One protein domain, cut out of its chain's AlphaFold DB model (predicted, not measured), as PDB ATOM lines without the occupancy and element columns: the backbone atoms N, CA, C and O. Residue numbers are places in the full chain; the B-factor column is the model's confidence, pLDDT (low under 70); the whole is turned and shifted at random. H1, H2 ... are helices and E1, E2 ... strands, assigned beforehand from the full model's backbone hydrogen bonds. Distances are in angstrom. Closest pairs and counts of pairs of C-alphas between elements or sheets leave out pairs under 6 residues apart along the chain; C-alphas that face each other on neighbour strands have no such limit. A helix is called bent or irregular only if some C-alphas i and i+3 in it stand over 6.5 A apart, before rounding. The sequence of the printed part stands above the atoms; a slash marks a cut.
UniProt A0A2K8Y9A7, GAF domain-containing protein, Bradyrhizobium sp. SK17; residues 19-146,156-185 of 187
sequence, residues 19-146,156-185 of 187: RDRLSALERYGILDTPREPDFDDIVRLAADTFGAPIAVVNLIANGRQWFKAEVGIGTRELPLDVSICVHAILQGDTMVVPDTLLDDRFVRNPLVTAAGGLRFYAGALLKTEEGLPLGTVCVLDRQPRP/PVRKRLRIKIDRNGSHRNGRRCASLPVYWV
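AT A GLANCE: This is residues 19 to 146 and 156 to 185 of the 187 residues of the protein "GAF domain-containing protein" of Bradyrhizobium sp. SK17 (UniProt A0A2K8Y9A7). A strongly twisted sheet, with the long strands E1, E5 and E6 and the bent strand E2 as its body, has the helix H2 packed over one face and the short helix H3 on the opposite face. H1 is on the same face as H2, near one end of E1 and E6, while H4 and the loop of residues 98 to 109 lie toward one end of the longest axis and the loop of residues 166 to 181 reaches out at the other. The printed part has 158 residues, with named elements in the order H1 H2 E1 E2 E3 H3 E4 H4 E5 E6 E7 E8; the class is mixed, helices and strands, with under half of the residues in named elements. The branched sheet is antiparallel but for the parallel pair E5 and E7. The whole is compact, with a radius of gyration of the C-alphas of 15.3 A and spans of 49 by 33 by 28 A.

IN THESE COORDINATES: E6 is residues 133 to 141, 23.3 A long; E5 is 120 to 127, 22.6 A; E1 is 54 to 61, 20.8 A; and E2 is 64 to 71, 18.4 A. E1 bends by 55 degrees at residue 57, and E2 by 78 degrees at residue 68. The shorter strands are E3, 77 to 79; E4, 94 to 97; E7, 163 to 165; and E8, 182 to 184, which ends at C-alpha 184 (22.893, 20.554, -29.314). H2, 37 to 49, is 17.7 A long; H1, 19 to 27, is 12.2 A and begins at C-alpha 19 (2.809, 29.384, -46.723). H3 is 85 to 88 and H4 is 110 to 113.

HOW THE PARTS SIT: E1 has E2 on one side, with N 57 and O 69 at 2.9 A, and E6 on the other side, with N 56 and O 138 at 2.8 A. E1, E2 and E3 form a meander, each strand the antiparallel neighbour of the one before; N 65 and O 78 are 2.8 A apart. E5 and E6 are a hairpin, with N 124 and O 137 at 2.9 A. E4, N 97 and O 121 at 2.7 A, and E7, N 165 and O 127 at 3.3 A, lie on one side of E5. E7 and E8 meet only at a point. H2 is on the sheet; its closest C-alphas to E1 are those of Val 43 and Ala 55, 5.2 A. H1 has a height over the sheet of 5.3 A and H3 of 5.7 A, on opposite faces. H4 is not on the sheet. In H1 and H2 every O i to N i+4 pair is within hydrogen-bond range; H3 and H4 are too short for one.

THE WHOLE: The C-alphas farthest apart are those of Leu 102 and Gly 174, 50.6 A. Residues 147 to 155 are not printed, and C-alphas 146 and 156 are 10.8 A apart across this cut. The links E4 to H4 and E7 to E8 are long. Mean pLDDT of the printed part is 80.9; residue 92 and residues 156 to 185 are under 70.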
ATOM      1  N   ARG A  19       2.549  30.118 -45.482       91.06
ATOM      2  CA  ARG A  19       2.809  29.384 -46.723       91.06
ATOM      3  C   ARG A  19       4.294  29.089 -46.877       91.06
ATOM      4  O   ARG A  19       4.642  27.975 -47.272       91.06
ATOM      5  N   ASP A  20       5.158  30.045 -46.549       90.94
ATOM      6  CA  ASP A  20       6.610  29.870 -46.637       90.94
ATOM      7  C   ASP A  20       7.112  28.848 -45.616       90.94
ATOM      8  O   ASP A  20       7.918  27.976 -45.951       90.94
ATOM      9  N   ARG A  21       6.579  28.887 -44.389       92.81
ATOM     10  CA  ARG A  21       6.872  27.904 -43.336       92.81
ATOM     11  C   ARG A  21       6.430  26.493 -43.728       92.81
ATOM     12  O   ARG A  21       7.208  25.551 -43.576       92.81
ATOM     13  N   LEU A  22       5.205  26.337 -44.233       93.19
ATOM     14  CA  LEU A  22       4.688  25.044 -44.690       93.19
ATOM     15  C   LEU A  22       5.484  24.517 -45.887       93.19
ATOM     16  O   LEU A  22       5.915  23.366 -45.869       93.19
ATOM     17  N   SER A  23       5.785  25.375 -46.865       92.81
ATOM     18  CA  SER A  23       6.647  25.020 -48.000       92.81
ATOM     19  C   SER A  23       8.034  24.585 -47.525       92.81
ATOM     20  O   SER A  23       8.607  23.625 -48.037       92.81
ATOM     21  N   ALA A  24       8.593  25.260 -46.516       91.25
ATOM     22  CA  ALA A  24       9.858  24.862 -45.914       91.25
ATOM     23  C   ALA A  24       9.771  23.487 -45.244       91.25
ATOM     24  O   ALA A  24      10.643  22.659 -45.492       91.25
ATOM     25  N   LEU A  25       8.721  23.222 -44.462       92.44
ATOM     26  CA  LEU A  25       8.485  21.925 -43.825       92.44
ATOM     27  C   LEU A  25       8.390  20.788 -44.852       92.44
ATOM     28  O   LEU A  25       9.045  19.757 -44.696       92.44
ATOM     29  N   GLU A  26       7.624  20.986 -45.924       91.12
ATOM     30  CA  GLU A  26       7.468  20.005 -47.003       91.12
ATOM     31  C   GLU A  26       8.801  19.681 -47.684       91.12
ATOM     32  O   GLU A  26       9.098  18.512 -47.945       91.12
ATOM     33  N   ARG A  27       9.666  20.686 -47.894       90.19
ATOM     34  CA  ARG A  27      11.005  20.489 -48.482       90.19
ATOM     35  C   ARG A  27      11.894  19.545 -47.668       90.19
ATOM     36  O   ARG A  27      12.811  18.956 -48.249       90.19
ATOM     37  N   TYR A  28      11.670  19.384 -46.365       85.62
ATOM     38  CA  TYR A  28      12.427  18.425 -45.556       85.62
ATOM     39  C   TYR A  28      11.985  16.973 -45.765       85.62
ATOM     40  O   TYR A  28      12.749  16.072 -45.434       85.62
ATOM     41  N   GLY A  29      10.790  16.725 -46.316       88.06
ATOM     42  CA  GLY A  29      10.302  15.367 -46.589       88.06
ATOM     43  C   GLY A  29      10.214  14.477 -45.344       88.06
ATOM     44  O   GLY A  29      10.360  13.264 -45.446       88.06
ATOM     45  N   ILE A  30      10.040  15.084 -44.166       89.69
ATOM     46  CA  ILE A  30      10.075  14.397 -42.870       89.69
ATOM     47  C   ILE A  30       8.691  13.946 -42.385       89.69
ATOM     48  O   ILE A  30       8.596  13.005 -41.598       89.69
ATOM     49  N   LEU A  31       7.614  14.591 -42.835       91.88
ATOM     50  CA  LEU A  31       6.255  14.216 -42.442       91.88
ATOM     51  C   LEU A  31       5.918  12.803 -42.934       91.88
ATOM     52  O   LEU A  31       6.382  12.380 -43.989       91.88
ATOM     53  N   ASP A  32       5.132  12.070 -42.142       93.25
ATOM     54  CA  ASP A  32       4.674  10.698 -42.428       93.25
ATOM     55  C   ASP A  32       5.793   9.669 -42.667       93.25
ATOM     56  O   ASP A  32       5.568   8.577 -43.190       93.25
ATOM     57  N   THR A  33       7.009   9.983 -42.225       92.31
ATOM     58  CA  THR A  33       8.134   9.050 -42.276       92.31
ATOM     59  C   THR A  33       8.155   8.114 -41.057       92.31
ATOM     60  O   THR A  33       7.611   8.436 -39.986       92.31
ATOM     61  N   PRO A  34       8.809   6.939 -41.175       92.12
ATOM     62  CA  PRO A  34       9.059   6.062 -40.037       92.12
ATOM     63  C   PRO A  34       9.775   6.772 -38.879       92.12
ATOM     64  O   PRO A  34      10.389   7.831 -39.045       92.12
ATOM     65  N   ARG A  35       9.703   6.167 -37.688       89.12
ATOM     66  CA  ARG A  35      10.544   6.592 -36.563       89.12
ATOM     67  C   ARG A  35      12.011   6.372 -36.914       89.12
ATOM     68  O   ARG A  35      12.345   5.431 -37.633       89.12
ATOM     69  N   GLU A  36      12.861   7.241 -36.397       89.31
ATOM     70  CA  GLU A  36      14.305   7.178 -36.586       89.31
ATOM     71  C   GLU A  36      14.977   7.251 -35.205       89.31
ATOM     72  O   GLU A  36      14.588   8.120 -34.415       89.31
ATOM     73  N   PRO A  37      15.961   6.375 -34.910       88.25
ATOM     74  CA  PRO A  37      16.592   6.296 -33.590       88.25
ATOM     75  C   PRO A  37      17.109   7.638 -33.069       88.25
ATOM     76  O   PRO A  37      16.898   7.957 -31.906       88.25
ATOM     77  N   ASP A  38      17.682   8.461 -33.949       86.50
ATOM     78  CA  ASP A  38      18.232   9.770 -33.589       86.50
ATOM     79  C   ASP A  38      17.182  10.689 -32.935       86.50
ATOM     80  O   ASP A  38      17.490  11.410 -31.988       86.50
ATOM     81  N   PHE A  39      15.920  10.650 -33.385       89.69
ATOM     82  CA  PHE A  39      14.848  11.439 -32.766       89.69
ATOM     83  C   PHE A  39      14.282  10.786 -31.510       89.69
ATOM     84  O   PHE A  39      13.903  11.498 -30.577       89.69
ATOM     85  N   ASP A  40      14.228   9.453 -31.477       91.06
ATOM     86  CA  ASP A  40      13.814   8.712 -30.285       91.06
ATOM     87  C   ASP A  40      14.789   8.977 -29.121       91.06
ATOM     88  O   ASP A  40      14.363   9.165 -27.980       91.06
ATOM     89  N   ASP A  41      16.087   9.091 -29.401       88.81
ATOM     90  CA  ASP A  41      17.101   9.418 -28.398       88.81
ATOM     91  C   ASP A  41      16.981  10.863 -27.894       88.81
ATOM     92  O   ASP A  41      17.178  11.112 -26.704       88.81
ATOM     93  N   ILE A  42      16.568  11.813 -28.744       88.81
ATOM     94  CA  ILE A  42      16.291  13.198 -28.321       88.81
ATOM     95  C   ILE A  42      15.152  13.247 -27.306       88.81
ATOM     96  O   ILE A  42      15.286  13.907 -26.275       88.81
ATOM     97  N   VAL A  43      14.027  12.579 -27.583       93.00
ATOM     98  CA  VAL A  43      12.876  12.617 -26.668       93.00
ATOM     99  C   VAL A  43      13.159  11.866 -25.372       93.00
ATOM    100  O   VAL A  43      12.769  12.355 -24.316       93.00
ATOM    101  N   ARG A  44      13.894  10.746 -25.416       92.56
ATOM    102  CA  ARG A  44      14.345  10.042 -24.203       92.56
ATOM    103  C   ARG A  44      15.257  10.922 -23.362       92.56
ATOM    104  O   ARG A  44      14.983  11.133 -22.188       92.56
ATOM    105  N   LEU A  45      16.278  11.517 -23.982       89.12
ATOM    106  CA  LEU A  45      17.195  12.417 -23.290       89.12
ATOM    107  C   LEU A  45      16.456  13.606 -22.675       89.12
ATOM    108  O   LEU A  45      16.766  13.990 -21.553       89.12
ATOM    109  N   ALA A  46      15.490  14.197 -23.383       88.56
ATOM    110  CA  ALA A  46      14.691  15.296 -22.853       88.56
ATOM    111  C   ALA A  46      13.832  14.853 -21.655       88.56
ATOM    112  O   ALA A  46      13.860  15.518 -20.620       88.56
ATOM    113  N   ALA A  47      13.118  13.729 -21.767       90.56
ATOM    114  CA  ALA A  47      12.319  13.172 -20.676       90.56
ATOM    115  C   ALA A  47      13.180  12.906 -19.431       90.56
ATOM    116  O   ALA A  47      12.856  13.395 -18.348       90.56
ATOM    117  N   ASP A  48      14.317  12.231 -19.604       88.75
ATOM    118  CA  ASP A  48      15.231  11.875 -18.517       88.75
ATOM    119  C   ASP A  48      15.885  13.115 -17.898       88.75
ATOM    120  O   ASP A  48      15.908  13.274 -16.679       88.75
ATOM    121  N   THR A  49      16.380  14.036 -18.733       84.25
ATOM    122  CA  THR A  49      17.084  15.244 -18.272       84.25
ATOM    123  C   THR A  49      16.190  16.128 -17.421       84.25
ATOM    124  O   THR A  49      16.686  16.719 -16.468       84.25
ATOM    125  N   PHE A  50      14.905  16.230 -17.763       83.50
ATOM    126  CA  PHE A  50      13.946  17.081 -17.060       83.50
ATOM    127  C   PHE A  50      13.050  16.297 -16.090       83.50
ATOM    128  O   PHE A  50      12.145  16.878 -15.495       83.50
ATOM    129  N   GLY A  51      13.262  14.984 -15.935       88.00
ATOM    130  CA  GLY A  51      12.411  14.116 -15.117       88.00
ATOM    131  C   GLY A  51      10.927  14.233 -15.473       88.00
ATOM    132  O   GLY A  51      10.089  14.291 -14.576       88.00
ATOM    133  N   ALA A  52      10.601  14.389 -16.758       90.75
ATOM    134  CA  ALA A  52       9.240  14.606 -17.240       90.75
ATOM    135  C   ALA A  52       8.672  13.318 -17.853       90.75
ATOM    136  O   ALA A  52       9.377  12.639 -18.601       90.75
ATOM    137  N   PRO A  53       7.398  12.977 -17.593       93.94
ATOM    138  CA  PRO A  53       6.810  11.732 -18.086       93.94
ATOM    139  C   PRO A  53       6.545  11.750 -19.596       93.94
ATOM    140  O   PRO A  53       6.274  10.701 -20.180       93.94
ATOM    141  N   ILE A  54       6.549  12.936 -20.214       95.56
ATOM    142  CA  ILE A  54       6.221  13.125 -21.620       95.56
ATOM    143  C   ILE A  54       7.273  14.013 -22.282       95.56
ATOM    144  O   ILE A  54       7.579  15.097 -21.786       95.56
ATOM    145  N   ALA A  55       7.768  13.581 -23.441       94.81
ATOM    146  CA  ALA A  55       8.648  14.365 -24.303       94.81
ATOM    147  C   ALA A  55       8.350  14.095 -25.779       94.81
ATOM    148  O   ALA A  55       8.036  12.966 -26.158       94.81
ATOM    149  N   VAL A  56       8.434  15.125 -26.623       95.69
ATOM    150  CA  VAL A  56       7.988  15.045 -28.020       95.69
ATOM    151  C   VAL A  56       8.880  15.877 -28.930       95.69
ATOM    152  O   VAL A  56       9.113  17.055 -28.667       95.69
ATOM    153  N   VAL A  57       9.301  15.291 -30.052       94.62
ATOM    154  CA  VAL A  57       9.748  16.028 -31.240       94.62
ATOM    155  C   VAL A  57       8.552  16.096 -32.182       94.62
ATOM    156  O   VAL A  57       8.128  15.075 -32.732       94.62
ATOM    157  N   ASN A  58       7.993  17.287 -32.370       93.44
ATOM    158  CA  ASN A  58       6.808  17.482 -33.197       93.44
ATOM    159  C   ASN A  58       6.991  18.588 -34.232       93.44
ATOM    160  O   ASN A  58       7.749  19.531 -34.031       93.44
ATOM    161  N   LEU A  59       6.261  18.452 -35.334       94.12
ATOM    162  CA  LEU A  59       6.237  19.368 -36.465       94.12
ATOM    163  C   LEU A  59       4.802  19.844 -36.684       94.12
ATOM    164  O   LEU A  59       3.858  19.052 -36.620       94.12
ATOM    165  N   ILE A  60       4.639  21.140 -36.941       94.00
ATOM    166  CA  ILE A  60       3.330  21.746 -37.177       94.00
ATOM    167  C   ILE A  60       3.040  21.690 -38.674       94.00
ATOM    168  O   ILE A  60       3.544  22.508 -39.442       94.00
ATOM    169  N   ALA A  61       2.250  20.713 -39.100       92.25
ATOM    170  CA  ALA A  61       1.809  20.583 -40.482       92.25
ATOM    171  C   ALA A  61       0.457  21.284 -40.687       92.25
ATOM    172  O   ALA A  61      -0.167  21.765 -39.739       92.25
ATOM    173  N   ASN A  62      -0.012  21.336 -41.932       89.19
ATOM    174  CA  ASN A  62      -1.326  21.888 -42.229       89.19
ATOM    175  C   ASN A  62      -2.424  21.043 -41.551       89.19
ATOM    176  O   ASN A  62      -2.587  19.866 -41.870       89.19
ATOM    177  N   GLY A  63      -3.140  21.631 -40.590       88.12
ATOM    178  CA  GLY A  63      -4.263  20.997 -39.887       88.12
ATOM    179  C   GLY A  63      -3.905  19.964 -38.809       88.12
ATOM    180  O   GLY A  63      -4.812  19.467 -38.143       88.12
ATOM    181  N   ARG A  64      -2.621  19.656 -38.576       93.06
ATOM    182  CA  ARG A  64      -2.205  18.674 -37.557       93.06
ATOM    183  C   ARG A  64      -0.853  18.986 -36.923       93.06
ATOM    184  O   ARG A  64       0.043  19.541 -37.556       93.06
ATOM    185  N   GLN A  65      -0.684  18.542 -35.685       93.81
ATOM    186  CA  GLN A  65       0.608  18.427 -35.020       93.81
ATOM    187  C   GLN A  65       1.107  16.990 -35.201       93.81
ATOM    188  O   GLN A  65       0.509  16.063 -34.661       93.81
ATOM    189  N   TRP A  66       2.186  16.793 -35.957       96.06
ATOM    190  CA  TRP A  66       2.718  15.465 -36.277       96.06
ATOM    191  C   TRP A  66       3.965  15.146 -35.451       96.06
ATOM    192  O   TRP A  66       4.845  15.993 -35.292       96.06
ATOM    193  N   PHE A  67       4.061  13.928 -34.918       95.44
ATOM    194  CA  PHE A  67       5.130  13.511 -34.010       95.44
ATOM    195  C   PHE A  67       6.162  12.667 -34.745       95.44
ATOM    196  O   PHE A  67       5.892  11.539 -35.189       95.44
ATOM    197  N   LYS A  68       7.378  13.215 -34.824       94.81
ATOM    198  CA  LYS A  68       8.538  12.493 -35.344       94.81
ATOM    199  C   LYS A  68       9.013  11.447 -34.341       94.81
ATOM    200  O   LYS A  68       9.301  10.317 -34.730       94.81
ATOM    201  N   ALA A  69       9.029  11.831 -33.069       95.19
ATOM    202  CA  ALA A  69       9.304  10.968 -31.934       95.19
ATOM    203  C   ALA A  69       8.499  11.439 -30.721       95.19
ATOM    204  O   ALA A  69       8.215  12.630 -30.570       95.19
ATOM    205  N   GLU A  70       8.137  10.497 -29.861       96.19
ATOM    206  CA  GLU A  70       7.446  10.771 -28.605       96.19
ATOM    207  C   GLU A  70       7.769   9.708 -27.561       96.19
ATOM    208  O   GLU A  70       8.056   8.557 -27.905       96.19
ATOM    209  N   VAL A  71       7.679  10.126 -26.302       95.50
ATOM    210  CA  VAL A  71       7.590   9.288 -25.110       95.50
ATOM    211  C   VAL A  71       6.355   9.743 -24.334       95.50
ATOM    212  O   VAL A  71       6.176  10.939 -24.110       95.50
ATOM    213  N   GLY A  72       5.517   8.796 -23.907       92.00
ATOM    214  CA  GLY A  72       4.420   9.037 -22.963       92.00
ATOM    215  C   GLY A  72       3.107   9.570 -23.557       92.00
ATOM    216  O   GLY A  72       2.147   9.732 -22.801       92.00
ATOM    217  N   ILE A  73       3.030   9.807 -24.874       88.38
ATOM    218  CA  ILE A  73       1.812  10.266 -25.566       88.38
ATOM    219  C   ILE A  73       1.047   9.109 -26.226       88.38
ATOM    220  O   ILE A  73      -0.181   9.088 -26.169       88.38
ATOM    221  N   GLY A  74       1.738   8.151 -26.852       90.00
ATOM    222  CA  GLY A  74       1.123   6.938 -27.417       90.00
ATOM    223  C   GLY A  74       0.334   7.110 -28.727       90.00
ATOM    224  O   GLY A  74      -0.307   6.165 -29.178       90.00
ATOM    225  N   THR A  75       0.391   8.278 -29.369       91.00
ATOM    226  CA  THR A  75      -0.132   8.531 -30.727       91.00
ATOM    227  C   THR A  75       0.963   9.128 -31.619       91.00
ATOM    228  O   THR A  75       2.050   9.449 -31.141       91.00
ATOM    229  N   ARG A  76       0.719   9.243 -32.930       91.56
ATOM    230  CA  ARG A  76       1.646   9.843 -33.910       91.56
ATOM    231  C   ARG A  76       1.284  11.263 -34.315       91.56
ATOM    232  O   ARG A  76       2.117  11.933 -34.917       91.56
ATOM    233  N   GLU A  77       0.086  11.722 -33.992       93.50
ATOM    234  CA  GLU A  77      -0.355  13.078 -34.290       93.50
ATOM    235  C   GLU A  77      -1.535  13.484 -33.412       93.50
ATOM    236  O   GLU A  77      -2.203  12.642 -32.803       93.50
ATOM    237  N   LEU A  78      -1.776  14.791 -33.365       91.00
ATOM    238  CA  LEU A  78      -2.960  15.403 -32.779       91.00
ATOM    239  C   LEU A  78      -3.553  16.442 -33.741       91.00
ATOM    240  O   LEU A  78      -2.803  17.084 -34.487       91.00
ATOM    241  N   PRO A  79      -4.878  16.658 -33.697       89.88
ATOM    242  CA  PRO A  79      -5.510  17.806 -34.336       89.88
ATOM    243  C   PRO A  79      -4.871  19.129 -33.883       89.88
ATOM    244  O   PRO A  79      -4.442  19.274 -32.735       89.88
ATOM    245  N   LEU A  80      -4.757  20.095 -34.798       85.94
ATOM    246  CA  LEU A  80      -4.045  21.344 -34.510       85.94
ATOM    247  C   LEU A  80      -4.790  22.254 -33.519       85.94
ATOM    248  O   LEU A  80      -4.154  22.986 -32.769       85.94
ATOM    249  N   ASP A  81      -6.118  22.182 -33.488       82.25
ATOM    250  CA  ASP A  81      -6.999  22.957 -32.605       82.25
ATOM    251  C   ASP A  81      -6.836  22.613 -31.116       82.25
ATOM    252  O   ASP A  81      -7.095  23.451 -30.253       82.25
ATOM    253  N   VAL A  82      -6.350  21.409 -30.804       81.44
ATOM    254  CA  VAL A  82      -6.017  20.994 -29.434       81.44
ATOM    255  C   VAL A  82      -4.524  21.121 -29.113       81.44
ATOM    256  O   VAL A  82      -4.117  20.915 -27.970       81.44
ATOM    257  N   SER A  83      -3.685  21.485 -30.086       81.69
ATOM    258  CA  SER A  83      -2.232  21.570 -29.925       81.69
ATOM    259  C   SER A  83      -1.808  22.707 -28.992       81.69
ATOM    260  O   SER A  83      -2.085  23.873 -29.245       81.69
ATOM    261  N   ILE A  84      -1.017  22.406 -27.959       81.56
ATOM    262  CA  ILE A  84      -0.301  23.443 -27.186       81.56
ATOM    263  C   ILE A  84       0.892  23.987 -27.997       81.56
ATOM    264  O   ILE A  84       1.236  25.168 -27.922       81.56
ATOM    265  N   CYS A  85       1.519  23.140 -28.820       76.94
ATOM    266  CA  CYS A  85       2.749  23.464 -29.549       76.94
ATOM    267  C   CYS A  85       2.534  24.501 -30.662       76.94
ATOM    268  O   CYS A  85       3.462  25.245 -30.978       76.94
ATOM    269  N   VAL A  86       1.318  24.614 -31.213       79.31
ATOM    270  CA  VAL A  86       0.983  25.668 -32.188       79.31
ATOM    271  C   VAL A  86       1.139  27.071 -31.592       79.31
ATOM    272  O   VAL A  86       1.540  28.006 -32.280       79.31
ATOM    273  N   HIS A  87       0.919  27.219 -30.283       77.62
ATOM    274  CA  HIS A  87       1.171  28.481 -29.601       77.62
ATOM    275  C   HIS A  87       2.669  28.733 -29.456       77.62
ATOM    276  O   HIS A  87       3.098  29.868 -29.598       77.62
ATOM    277  N   ALA A  88       3.489  27.698 -29.259       77.44
ATOM    278  CA  ALA A  88       4.935  27.868 -29.140       77.44
ATOM    279  C   ALA A  88       5.552  28.469 -30.412       77.44
ATOM    280  O   ALA A  88       6.372  29.374 -30.305       77.44
ATOM    281  N   ILE A  89       5.117  28.041 -31.608       77.75
ATOM    282  CA  ILE A  89       5.611  28.587 -32.892       77.75
ATOM    283  C   ILE A  89       5.199  30.046 -33.143       77.75
ATOM    284  O   ILE A  89       5.701  30.685 -34.062       77.75
ATOM    285  N   LEU A  90       4.260  30.579 -32.360       75.12
ATOM    286  CA  LEU A  90       3.879  31.995 -32.356       75.12
ATOM    287  C   LEU A  90       4.713  32.823 -31.364       75.12
ATOM    288  O   LEU A  90       4.568  34.040 -31.329       75.12
ATOM    289  N   GLN A  91       5.527  32.189 -30.520       70.38
ATOM    290  CA  GLN A  91       6.306  32.841 -29.465       70.38
ATOM    291  C   GLN A  91       7.803  32.883 -29.828       70.38
ATOM    292  O   GLN A  91       8.214  32.472 -30.913       70.38
ATOM    293  N   GLY A  92       8.631  33.415 -28.921       69.81
ATOM    294  CA  GLY A  92      10.091  33.420 -29.068       69.81
ATOM    295  C   GLY A  92      10.715  32.013 -29.068       69.81
ATOM    296  O   GLY A  92      10.026  31.004 -29.129       69.81
ATOM    297  N   ASP A  93      12.045  31.926 -28.964       75.62
ATOM    298  CA  ASP A  93      12.797  30.657 -29.086       75.62
ATOM    299  C   ASP A  93      12.336  29.524 -28.148       75.62
ATOM    300  O   ASP A  93      12.529  28.348 -28.459       75.62
ATOM    301  N   THR A  94      11.741  29.869 -27.007       81.81
ATOM    302  CA  THR A  94      11.283  28.932 -25.978       81.81
ATOM    303  C   THR A  94       9.969  29.404 -25.367       81.81
ATOM    304  O   THR A  94       9.807  30.598 -25.113       81.81
ATOM    305  N   MET A  95       9.081  28.468 -25.037       86.81
ATOM    306  CA  MET A  95       7.857  28.716 -24.278       86.81
ATOM    307  C   MET A  95       7.813  27.784 -23.068       86.81
ATOM    308  O   MET A  95       7.946  26.572 -23.224       86.81
ATOM    309  N   VAL A  96       7.610  28.355 -21.880       89.75
ATOM    310  CA  VAL A  96       7.433  27.620 -20.621       89.75
ATOM    311  C   VAL A  96       6.107  28.037 -20.004       89.75
ATOM    312  O   VAL A  96       5.816  29.226 -19.904       89.75
ATOM    313  N   VAL A  97       5.315  27.046 -19.616       91.88
ATOM    314  CA  VAL A  97       4.007  27.173 -18.982       91.88
ATOM    315  C   VAL A  97       4.057  26.328 -17.706       91.88
ATOM    316  O   VAL A  97       3.915  25.106 -17.790       91.88
ATOM    317  N   PRO A  98       4.327  26.954 -16.544       92.31
ATOM    318  CA  PRO A  98       4.423  26.273 -15.250       92.31
ATOM    319  C   PRO A  98       3.143  25.531 -14.849       92.31
ATOM    320  O   PRO A  98       3.220  24.431 -14.304       92.31
ATOM    321  N   ASP A  99       1.988  26.136 -15.140       94.81
ATOM    322  CA  ASP A  99       0.660  25.556 -14.944       94.81
ATOM    323  C   ASP A  99      -0.292  25.999 -16.069       94.81
ATOM    324  O   ASP A  99      -0.616  27.179 -16.200       94.81
ATOM    325  N   THR A 100      -0.744  25.060 -16.898       93.81
ATOM    326  CA  THR A 100      -1.661  25.302 -18.021       93.81
ATOM    327  C   THR A 100      -3.078  25.664 -17.576       93.81
ATOM    328  O   THR A 100      -3.815  26.244 -18.371       93.81
ATOM    329  N   LEU A 101      -3.478  25.362 -16.334       93.50
ATOM    330  CA  LEU A 101      -4.772  25.795 -15.791       93.50
ATOM    331  C   LEU A 101      -4.779  27.268 -15.382       93.50
ATOM    332  O   LEU A 101      -5.852  27.855 -15.259       93.50
ATOM    333  N   LEU A 102      -3.603  27.857 -15.173       92.56
ATOM    334  CA  LEU A 102      -3.441  29.271 -14.827       92.56
ATOM    335  C   LEU A 102      -3.097  30.135 -16.046       92.56
ATOM    336  O   LEU A 102      -2.929  31.345 -15.919       92.56
ATOM    337  N   ASP A 103      -2.972  29.517 -17.219       90.88
ATOM    338  CA  ASP A 103      -2.620  30.190 -18.459       90.88
ATOM    339  C   ASP A 103      -3.863  30.350 -19.341       90.88
ATOM    340  O   ASP A 103      -4.418  29.369 -19.845       90.88
ATOM    341  N   ASP A 104      -4.284  31.597 -19.562       89.25
ATOM    342  CA  ASP A 104      -5.483  31.941 -20.340       89.25
ATOM    343  C   ASP A 104      -5.482  31.344 -21.757       89.25
ATOM    344  O   ASP A 104      -6.546  31.104 -22.335       89.25
ATOM    345  N   ARG A 105      -4.299  31.055 -22.321       87.56
ATOM    346  CA  ARG A 105      -4.165  30.433 -23.648       87.56
ATOM    347  C   ARG A 105      -4.620  28.975 -23.649       87.56
ATOM    348  O   ARG A 105      -5.038  28.477 -24.691       87.56
ATOM    349  N   PHE A 106      -4.522  28.287 -22.509       89.81
ATOM    350  CA  PHE A 106      -4.674  26.831 -22.419       89.81
ATOM    351  C   PHE A 106      -5.742  26.366 -21.430       89.81
ATOM    352  O   PHE A 106      -6.163  25.217 -21.521       89.81
ATOM    353  N   VAL A 107      -6.244  27.233 -20.547       87.81
ATOM    354  CA  VAL A 107      -7.216  26.874 -19.497       87.81
ATOM    355  C   VAL A 107      -8.496  26.209 -20.030       87.81
ATOM    356  O   VAL A 107      -9.141  25.434 -19.326       87.81
ATOM    357  N   ARG A 108      -8.860  26.455 -21.297       89.00
ATOM    358  CA  ARG A 108     -10.010  25.829 -21.980       89.00
ATOM    359  C   ARG A 108      -9.641  24.706 -22.954       89.00
ATOM    360  O   ARG A 108     -10.533  24.131 -23.571       89.00
ATOM    361  N   ASN A 109      -8.358  24.398 -23.122       88.81
ATOM    362  CA  ASN A 109      -7.896  23.393 -24.073       88.81
ATOM    363  C   ASN A 109      -8.317  21.978 -23.610       88.81
ATOM    364  O   ASN A 109      -8.083  21.637 -22.448       88.81
ATOM    365  N   PRO A 110      -8.883  21.124 -24.487       90.44
ATOM    366  CA  PRO A 110      -9.285  19.758 -24.137       90.44
ATOM    367  C   PRO A 110      -8.181  18.895 -23.507       90.44
ATOM    368  O   PRO A 110      -8.459  18.107 -22.606       90.44
ATOM    369  N   LEU A 111      -6.921  19.062 -23.922       88.44
ATOM    370  CA  LEU A 111      -5.785  18.336 -23.340       88.44
ATOM    371  C   LEU A 111      -5.475  18.773 -21.903       88.44
ATOM    372  O   LEU A 111      -4.826  18.034 -21.166       88.44
ATOM    373  N   VAL A 112      -5.925  19.963 -21.506       92.12
ATOM    374  CA  VAL A 112      -5.766  20.517 -20.158       92.12
ATOM    375  C   VAL A 112      -6.981  20.179 -19.293       92.12
ATOM    376  O   VAL A 112      -6.822  19.749 -18.150       92.12
ATOM    377  N   THR A 113      -8.191  20.328 -19.830       91.69
ATOM    378  CA  THR A 113      -9.444  20.140 -19.081       91.69
ATOM    379  C   THR A 113      -9.835  18.676 -18.883       91.69
ATOM    380  O   THR A 113     -10.619  18.379 -17.981       91.69
ATOM    381  N   ALA A 114      -9.280  17.746 -19.669       89.81
ATOM    382  CA  ALA A 114      -9.487  16.313 -19.473       89.81
ATOM    383  C   ALA A 114      -9.032  15.829 -18.080       89.81
ATOM    384  O   ALA A 114      -8.143  16.401 -17.440       89.81
ATOM    385  N   ALA A 115      -9.622  14.724 -17.613       86.56
ATOM    386  CA  ALA A 115      -9.196  14.068 -16.379       86.56
ATOM    387  C   ALA A 115      -7.740  13.587 -16.508       86.56
ATOM    388  O   ALA A 115      -7.402  12.855 -17.435       86.56
ATOM    389  N   GLY A 116      -6.869  14.022 -15.591       86.00
ATOM    390  CA  GLY A 116      -5.422  13.784 -15.704       86.00
ATOM    391  C   GLY A 116      -4.760  14.538 -16.866       86.00
ATOM    392  O   GLY A 116      -3.735  14.086 -17.382       86.00
ATOM    393  N   GLY A 117      -5.370  15.647 -17.298       90.56
ATOM    394  CA  GLY A 117      -4.874  16.508 -18.364       90.56
ATOM    395  C   GLY A 117      -3.502  17.115 -18.075       90.56
ATOM    396  O   GLY A 117      -2.972  17.060 -16.964       90.56
ATOM    397  N   LEU A 118      -2.922  17.707 -19.110       94.06
ATOM    398  CA  LEU A 118      -1.616  18.349 -19.057       94.06
ATOM    399  C   LEU A 118      -1.661  19.553 -18.116       94.06
ATOM    400  O   LEU A 118      -2.624  20.323 -18.141       94.06
ATOM    401  N   ARG A 119      -0.620  19.706 -17.299       95.44
ATOM    402  CA  ARG A 119      -0.431  20.814 -16.354       95.44
ATOM    403  C   ARG A 119       0.823  21.610 -16.643       95.44
ATOM    404  O   ARG A 119       0.821  22.808 -16.447       95.44
ATOM    405  N   PHE A 120       1.862  20.987 -17.174       94.62
ATOM    406  CA  PHE A 120       3.099  21.679 -17.507       94.62
ATOM    407  C   PHE A 120       3.424  21.535 -18.986       94.62
ATOM    408  O   PHE A 120       3.220  20.472 -19.581       94.62
ATOM    409  N   TYR A 121       3.991  22.594 -19.556       93.56
ATOM    410  CA  TYR A 121       4.591  22.570 -20.881       93.56
ATOM    411  C   TYR A 121       5.898  23.353 -20.874       93.56
ATOM    412  O   TYR A 121       5.941  24.513 -20.469       93.56
ATOM    413  N   ALA A 122       6.952  22.766 -21.423       90.56
ATOM    414  CA  ALA A 122       8.145  23.498 -21.807       90.56
ATOM    415  C   ALA A 122       8.603  23.033 -23.178       90.56
ATOM    416  O   ALA A 122       8.806  21.844 -23.400       90.56
ATOM    417  N   GLY A 123       8.783  23.963 -24.107       89.44
ATOM    418  CA  GLY A 123       9.197  23.632 -25.459       89.44
ATOM    419  C   GLY A 123      10.104  24.675 -26.067       89.44
ATOM    420  O   GLY A 123      10.027  25.861 -25.741       89.44
ATOM    421  N   ALA A 124      10.943  24.221 -26.985       86.69
ATOM    422  CA  ALA A 124      11.782  25.081 -27.791       86.69
ATOM    423  C   ALA A 124      11.573  24.839 -29.272       86.69
ATOM    424  O   ALA A 124      11.259  23.728 -29.702       86.69
ATOM    425  N   LEU A 125      11.755  25.911 -30.036       88.00
ATOM    426  CA  LEU A 125      11.485  25.913 -31.459       88.00
ATOM    427  C   LEU A 125      12.518  25.109 -32.239       88.00
ATOM    428  O   LEU A 125      13.726  25.282 -32.087       88.00
ATOM    429  N   LEU A 126      11.993  24.285 -33.138       88.12
ATOM    430  CA  LEU A 126      12.710  23.718 -34.263       88.12
ATOM    431  C   LEU A 126      12.623  24.718 -35.407       88.12
ATOM    432  O   LEU A 126      11.530  24.956 -35.921       88.12
ATOM    433  N   LYS A 127      13.749  25.321 -35.784       86.06
ATOM    434  CA  LYS A 127      13.806  26.321 -36.856       86.06
ATOM    435  C   LYS A 127      14.671  25.848 -38.015       86.06
ATOM    436  O   LYS A 127      15.640  25.116 -37.799       86.06
ATOM    437  N   THR A 128      14.334  26.303 -39.218       84.94
ATOM    438  CA  THR A 128      15.247  26.244 -40.364       84.94
ATOM    439  C   THR A 128      16.433  27.186 -40.155       84.94
ATOM    440  O   THR A 128      16.438  28.006 -39.231       84.94
ATOM    441  N   GLU A 129      17.441  27.091 -41.020       80.25
ATOM    442  CA  GLU A 129      18.578  28.018 -41.011       80.25
ATOM    443  C   GLU A 129      18.146  29.468 -41.250       80.25
ATOM    444  O   GLU A 129      18.686  30.382 -40.631       80.25
ATOM    445  N   GLU A 130      17.108  29.662 -42.065       81.06
ATOM    446  CA  GLU A 130      16.480  30.957 -42.342       81.06
ATOM    447  C   GLU A 130      15.567  31.436 -41.198       81.06
ATOM    448  O   GLU A 130      14.961  32.498 -41.289       81.06
ATOM    449  N   GLY A 131      15.452  30.665 -40.112       84.19
ATOM    450  CA  GLY A 131      14.698  31.042 -38.917       84.19
ATOM    451  C   GLY A 131      13.216  30.658 -38.927       84.19
ATOM    452  O   GLY A 131      12.524  30.957 -37.950       84.19
ATOM    453  N   LEU A 132      12.727  29.952 -39.953       88.12
ATOM    454  CA  LEU A 132      11.320  29.543 -40.043       88.12
ATOM    455  C   LEU A 132      10.999  28.464 -38.993       88.12
ATOM    456  O   LEU A 132      11.667  27.428 -38.979       88.12
ATOM    457  N   PRO A 133       9.989  28.644 -38.122       90.75
ATOM    458  CA  PRO A 133       9.674  27.675 -37.075       90.75
ATOM    459  C   PRO A 133       8.863  26.501 -37.631       90.75
ATOM    460  O   PRO A 133       7.702  26.635 -37.992       90.75
ATOM    461  N   LEU A 134       9.445  25.311 -37.674       91.25
ATOM    462  CA  LEU A 134       8.788  24.113 -38.201       91.25
ATOM    463  C   LEU A 134       8.004  23.334 -37.141       91.25
ATOM    464  O   LEU A 134       7.078  22.596 -37.474       91.25
ATOM    465  N   GLY A 135       8.377  23.474 -35.871       92.25
ATOM    466  CA  GLY A 135       7.846  22.651 -34.791       92.25
ATOM    467  C   GLY A 135       8.540  22.896 -33.461       92.25
ATOM    468  O   GLY A 135       9.165  23.942 -33.269       92.25
ATOM    469  N   THR A 136       8.458  21.928 -32.549       91.69
ATOM    470  CA  THR A 136       9.133  21.996 -31.250       91.69
ATOM    471  C   THR A 136       9.744  20.673 -30.815       91.69
ATOM    472  O   THR A 136       9.292  19.590 -31.189       91.69
ATOM    473  N   VAL A 137      10.758  20.781 -29.957       91.81
ATOM    474  CA  VAL A 137      11.034  19.747 -28.956       91.81
ATOM    475  C   VAL A 137      10.497  20.245 -27.635       91.81
ATOM    476  O   VAL A 137      10.820  21.356 -27.212       91.81
ATOM    477  N   CYS A 138       9.646  19.445 -27.009       92.44
ATOM    478  CA  CYS A 138       8.982  19.822 -25.777       92.44
ATOM    479  C   CYS A 138       8.915  18.672 -24.781       92.44
ATOM    480  O   CYS A 138       8.954  17.499 -25.151       92.44
ATOM    481  N   VAL A 139       8.803  19.044 -23.512       93.00
ATOM    482  CA  VAL A 139       8.457  18.170 -22.400       93.00
ATOM    483  C   VAL A 139       7.136  18.626 -21.801       93.00
ATOM    484  O   VAL A 139       6.831  19.823 -21.766       93.00
ATOM    485  N   LEU A 140       6.341  17.662 -21.352       94.12
ATOM    486  CA  LEU A 140       5.042  17.904 -20.746       94.12
ATOM    487  C   LEU A 140       4.896  17.089 -19.465       94.12
ATOM    488  O   LEU A 140       5.491  16.021 -19.308       94.12
ATOM    489  N   ASP A 141       4.069  17.592 -18.559       94.69
ATOM    490  CA  ASP A 141       3.756  16.911 -17.308       94.69
ATOM    491  C   ASP A 141       2.268  17.040 -16.976       94.69
ATOM    492  O   ASP A 141       1.587  17.975 -17.407       94.69
ATOM    493  N   ARG A 142       1.767  16.083 -16.198       94.81
ATOM    494  CA  ARG A 142       0.428  16.085 -15.599       94.81
ATOM    495  C   ARG A 142       0.411  16.762 -14.227       94.81
ATOM    496  O   ARG A 142      -0.660  16.907 -13.649       94.81
ATOM    497  N   GLN A 143       1.571  17.168 -13.713       94.38
ATOM    498  CA  GLN A 143       1.710  17.989 -12.510       94.38
ATOM    499  C   GLN A 143       2.229  19.392 -12.863       94.38
ATOM    500  O   GLN A 143       3.051  19.512 -13.776       94.38
ATOM    501  N   PRO A 144       1.768  20.456 -12.180       94.44
ATOM    502  CA  PRO A 144       2.365  21.781 -12.314       94.44
ATOM    503  C   PRO A 144       3.841  21.768 -11.904       94.44
ATOM    504  O   PRO A 144       4.242  20.993 -11.036       94.44
ATOM    505  N   ARG A 145       4.641  22.663 -12.489       93.06
ATOM    506  CA  ARG A 145       6.051  22.870 -12.116       93.06
ATOM    507  C   ARG A 145       6.319  24.356 -11.867       93.06
ATOM    508  O   ARG A 145       6.714  25.055 -12.804       93.06
ATOM    509  N   PRO A 146       6.079  24.864 -10.644       87.56
ATOM    510  CA  PRO A 146       6.199  26.289 -10.311       87.56
ATOM    511  C   PRO A 146       7.589  26.877 -10.575       87.56
ATOM    512  O   PRO A 146       7.710  28.036 -10.965       87.56
ATOM    513  N   PRO A 156      17.338  24.641 -11.432       66.00
ATOM    514  CA  PRO A 156      16.761  25.444 -12.506       66.00
ATOM    515  C   PRO A 156      17.646  25.479 -13.757       66.00
ATOM    516  O   PRO A 156      18.786  25.957 -13.742       66.00
ATOM    517  N   VAL A 157      17.098  25.049 -14.892       65.25
ATOM    518  CA  VAL A 157      17.805  25.060 -16.175       65.25
ATOM    519  C   VAL A 157      17.515  26.374 -16.885       65.25
ATOM    520  O   VAL A 157      16.483  26.564 -17.517       65.25
ATOM    521  N   ARG A 158      18.478  27.298 -16.820       54.50
ATOM    522  CA  ARG A 158      18.415  28.588 -17.539       54.50
ATOM    523  C   ARG A 158      18.829  28.492 -19.012       54.50
ATOM    524  O   ARG A 158      18.754  29.482 -19.737       54.50
ATOM    525  N   LYS A 159      19.326  27.333 -19.455       46.91
ATOM    526  CA  LYS A 159      19.840  27.152 -20.816       46.91
ATOM    527  C   LYS A 159      18.683  27.113 -21.812       46.91
ATOM    528  O   LYS A 159      17.765  26.311 -21.677       46.91
ATOM    529  N   ARG A 160      18.759  27.952 -22.850       50.47
ATOM    530  CA  ARG A 160      17.870  27.860 -24.013       50.47
ATOM    531  C   ARG A 160      18.167  26.560 -24.749       50.47
ATOM    532  O   ARG A 160      19.258  26.396 -25.290       50.47
ATOM    533  N   LEU A 161      17.188  25.665 -24.797       47.31
ATOM    534  CA  LEU A 161      17.200  24.566 -25.750       47.31
ATOM    535  C   LEU A 161      17.162  25.204 -27.149       47.31
ATOM    536  O   LEU A 161      16.214  25.909 -27.485       47.31
ATOM    537  N   ARG A 162      18.226  25.052 -27.937       50.19
ATOM    538  CA  ARG A 162      18.258  25.493 -29.336       50.19
ATOM    539  C   ARG A 162      18.528  24.272 -30.176       50.19
ATOM    540  O   ARG A 162      19.626  23.726 -30.118       50.19
ATOM    541  N   ILE A 163      17.530  23.871 -30.946       53.09
ATOM    542  CA  ILE A 163      17.671  22.789 -31.902       53.09
ATOM    543  C   ILE A 163      17.544  23.403 -33.284       53.09
ATOM    544  O   ILE A 163      16.501  23.941 -33.659       53.09
ATOM    545  N   LYS A 164      18.653  23.360 -34.018       52.94
ATOM    546  CA  LYS A 164      18.662  23.678 -35.439       52.94
ATOM    547  C   LYS A 164      18.440  22.393 -36.210       52.94
ATOM    548  O   LYS A 164      19.044  21.370 -35.889       52.94
ATOM    549  N   ILE A 165      17.570  22.477 -37.203       54.59
ATOM    550  CA  ILE A 165      17.424  21.437 -38.205       54.59
ATOM    551  C   ILE A 165      18.362  21.805 -39.353       54.59
ATOM    552  O   ILE A 165      18.172  22.844 -39.980       54.59
ATOM    553  N   ASP A 166      19.366  20.969 -39.602       52.34
ATOM    554  CA  ASP A 166      20.242  21.071 -40.770       52.34
ATOM    555  C   ASP A 166      19.814  20.025 -41.814       52.34
ATOM    556  O   ASP A 166      19.374  18.922 -41.483       52.34
ATOM    557  N   ARG A 167      19.897  20.393 -43.093       52.44
ATOM    558  CA  ARG A 167      19.586  19.541 -44.245       52.44
ATOM    559  C   ARG A 167      20.805  18.756 -44.741       52.44
ATOM    560  O   ARG A 167      20.689  18.037 -45.737       52.44
ATOM    561  N   ASN A 168      21.971  18.902 -44.114       42.88
ATOM    562  CA  ASN A 168      23.201  18.312 -44.618       42.88
ATOM    563  C   ASN A 168      23.217  16.791 -44.404       42.88
ATOM    564  O   ASN A 168      23.572  16.269 -43.346       42.88
ATOM    565  N   GLY A 169      22.786  16.070 -45.440       39.75
ATOM    566  CA  GLY A 169      22.745  14.618 -45.465       39.75
ATOM    567  C   GLY A 169      24.144  14.027 -45.347       39.75
ATOM    568  O   GLY A 169      24.888  13.965 -46.326       39.75
ATOM    569  N   SER A 170      24.475  13.501 -44.168       37.38
ATOM    570  CA  SER A 170      25.568  12.542 -44.037       37.38
ATOM    571  C   SER A 170      25.225  11.320 -44.892       37.38
ATOM    572  O   SER A 170      24.410  10.479 -44.514       37.38
ATOM    573  N   HIS A 171      25.866  11.214 -46.056       38.03
ATOM    574  CA  HIS A 171      25.931   9.987 -46.840       38.03
ATOM    575  C   HIS A 171      26.576   8.880 -45.998       38.03
ATOM    576  O   HIS A 171      27.786   8.668 -46.026       38.03
ATOM    577  N   ARG A 172      25.757   8.122 -45.271       37.66
ATOM    578  CA  ARG A 172      26.094   6.758 -44.879       37.66
ATOM    579  C   ARG A 172      25.012   5.835 -45.422       37.66
ATOM    580  O   ARG A 172      23.921   5.734 -44.881       37.66
ATOM    581  N   ASN A 173      25.377   5.137 -46.496       36.72
ATOM    582  CA  ASN A 173      24.754   3.893 -46.947       36.72
ATOM    583  C   ASN A 173      23.464   3.980 -47.799       36.72
ATOM    584  O   ASN A 173      22.451   3.370 -47.467       36.72
ATOM    585  N   GLY A 174      23.519   4.672 -48.947       34.66
ATOM    586  CA  GLY A 174      22.752   4.328 -50.165       34.66
ATOM    587  C   GLY A 174      21.215   4.381 -50.130       34.66
ATOM    588  O   GLY A 174      20.581   4.127 -51.152       34.66
ATOM    589  N   ARG A 175      20.592   4.729 -49.003       38.22
ATOM    590  CA  ARG A 175      19.148   4.956 -48.878       38.22
ATOM    591  C   ARG A 175      18.927   6.450 -48.680       38.22
ATOM    592  O   ARG A 175      19.567   7.055 -47.823       38.22
ATOM    593  N   ARG A 176      18.040   7.059 -49.473       35.75
ATOM    594  CA  ARG A 176      17.578   8.435 -49.239       35.75
ATOM    595  C   ARG A 176      16.739   8.437 -47.957       35.75
ATOM    596  O   ARG A 176      15.524   8.307 -48.021       35.75
ATOM    597  N   CYS A 177      17.391   8.512 -46.804       37.09
ATOM    598  CA  CYS A 177      16.755   8.865 -45.542       37.09
ATOM    599  C   CYS A 177      16.949  10.365 -45.343       37.09
ATOM    600  O   CYS A 177      18.079  10.854 -45.409       37.09
ATOM    601  N   ALA A 178      15.853  11.088 -45.117       39.41
ATOM    602  CA  ALA A 178      15.871  12.473 -44.665       39.41
ATOM    603  C   ALA A 178      16.365  12.520 -43.206       39.41
ATOM    604  O   ALA A 178      15.605  12.795 -42.289       39.41
ATOM    605  N   SER A 179      17.638  12.182 -42.996       39.34
ATOM    606  CA  SER A 179      18.285  12.320 -41.695       39.34
ATOM    607  C   SER A 179      18.487  13.809 -41.427       39.34
ATOM    608  O   SER A 179      19.147  14.501 -42.203       39.34
ATOM    609  N   LEU A 180      17.858  14.313 -40.364       50.53
ATOM    610  CA  LEU A 180      18.101  15.659 -39.854       50.53
ATOM    611  C   LEU A 180      19.099  15.531 -38.706       50.53
ATOM    612  O   LEU A 180      18.706  15.077 -37.628       50.53
ATOM    613  N   PRO A 181      20.374  15.904 -38.879       41.66
ATOM    614  CA  PRO A 181      21.254  15.997 -37.735       41.66
ATOM    615  C   PRO A 181      20.759  17.125 -36.818       41.66
ATOM    616  O   PRO A 181      20.738  18.303 -37.178       41.66
ATOM    617  N   VAL A 182      20.321  16.741 -35.622       42.47
ATOM    618  CA  VAL A 182      19.965  17.660 -34.541       42.47
ATOM    619  C   VAL A 182      21.217  17.922 -33.719       42.47
ATOM    620  O   VAL A 182      21.725  17.038 -33.030       42.47
ATOM    621  N   TYR A 183      21.709  19.155 -33.766       40.78
ATOM    622  CA  TYR A 183      22.864  19.560 -32.972       40.78
ATOM    623  C   TYR A 183      22.426  20.281 -31.703       40.78
ATOM    624  O   TYR A 183      21.688  21.268 -31.744       40.78
ATOM    625  N   TRP A 184      22.947  19.819 -30.569       35.12
ATOM    626  CA  TRP A 184      22.893  20.554 -29.314       35.12
ATOM    627  C   TRP A 184      23.942  21.660 -29.338       35.12
ATOM    628  O   TRP A 184      25.141  21.392 -29.247       35.12
ATOM    629  N   VAL A 185      23.505  22.916 -29.423       32.19
ATOM    630  CA  VAL A 185      24.422  24.043 -29.241       32.19
ATOM    631  C   VAL A 185      24.741  24.152 -27.750       32.19
ATOM    632  O   VAL A 185      23.935  24.654 -26.966       32.19
TER     633      VAL A 185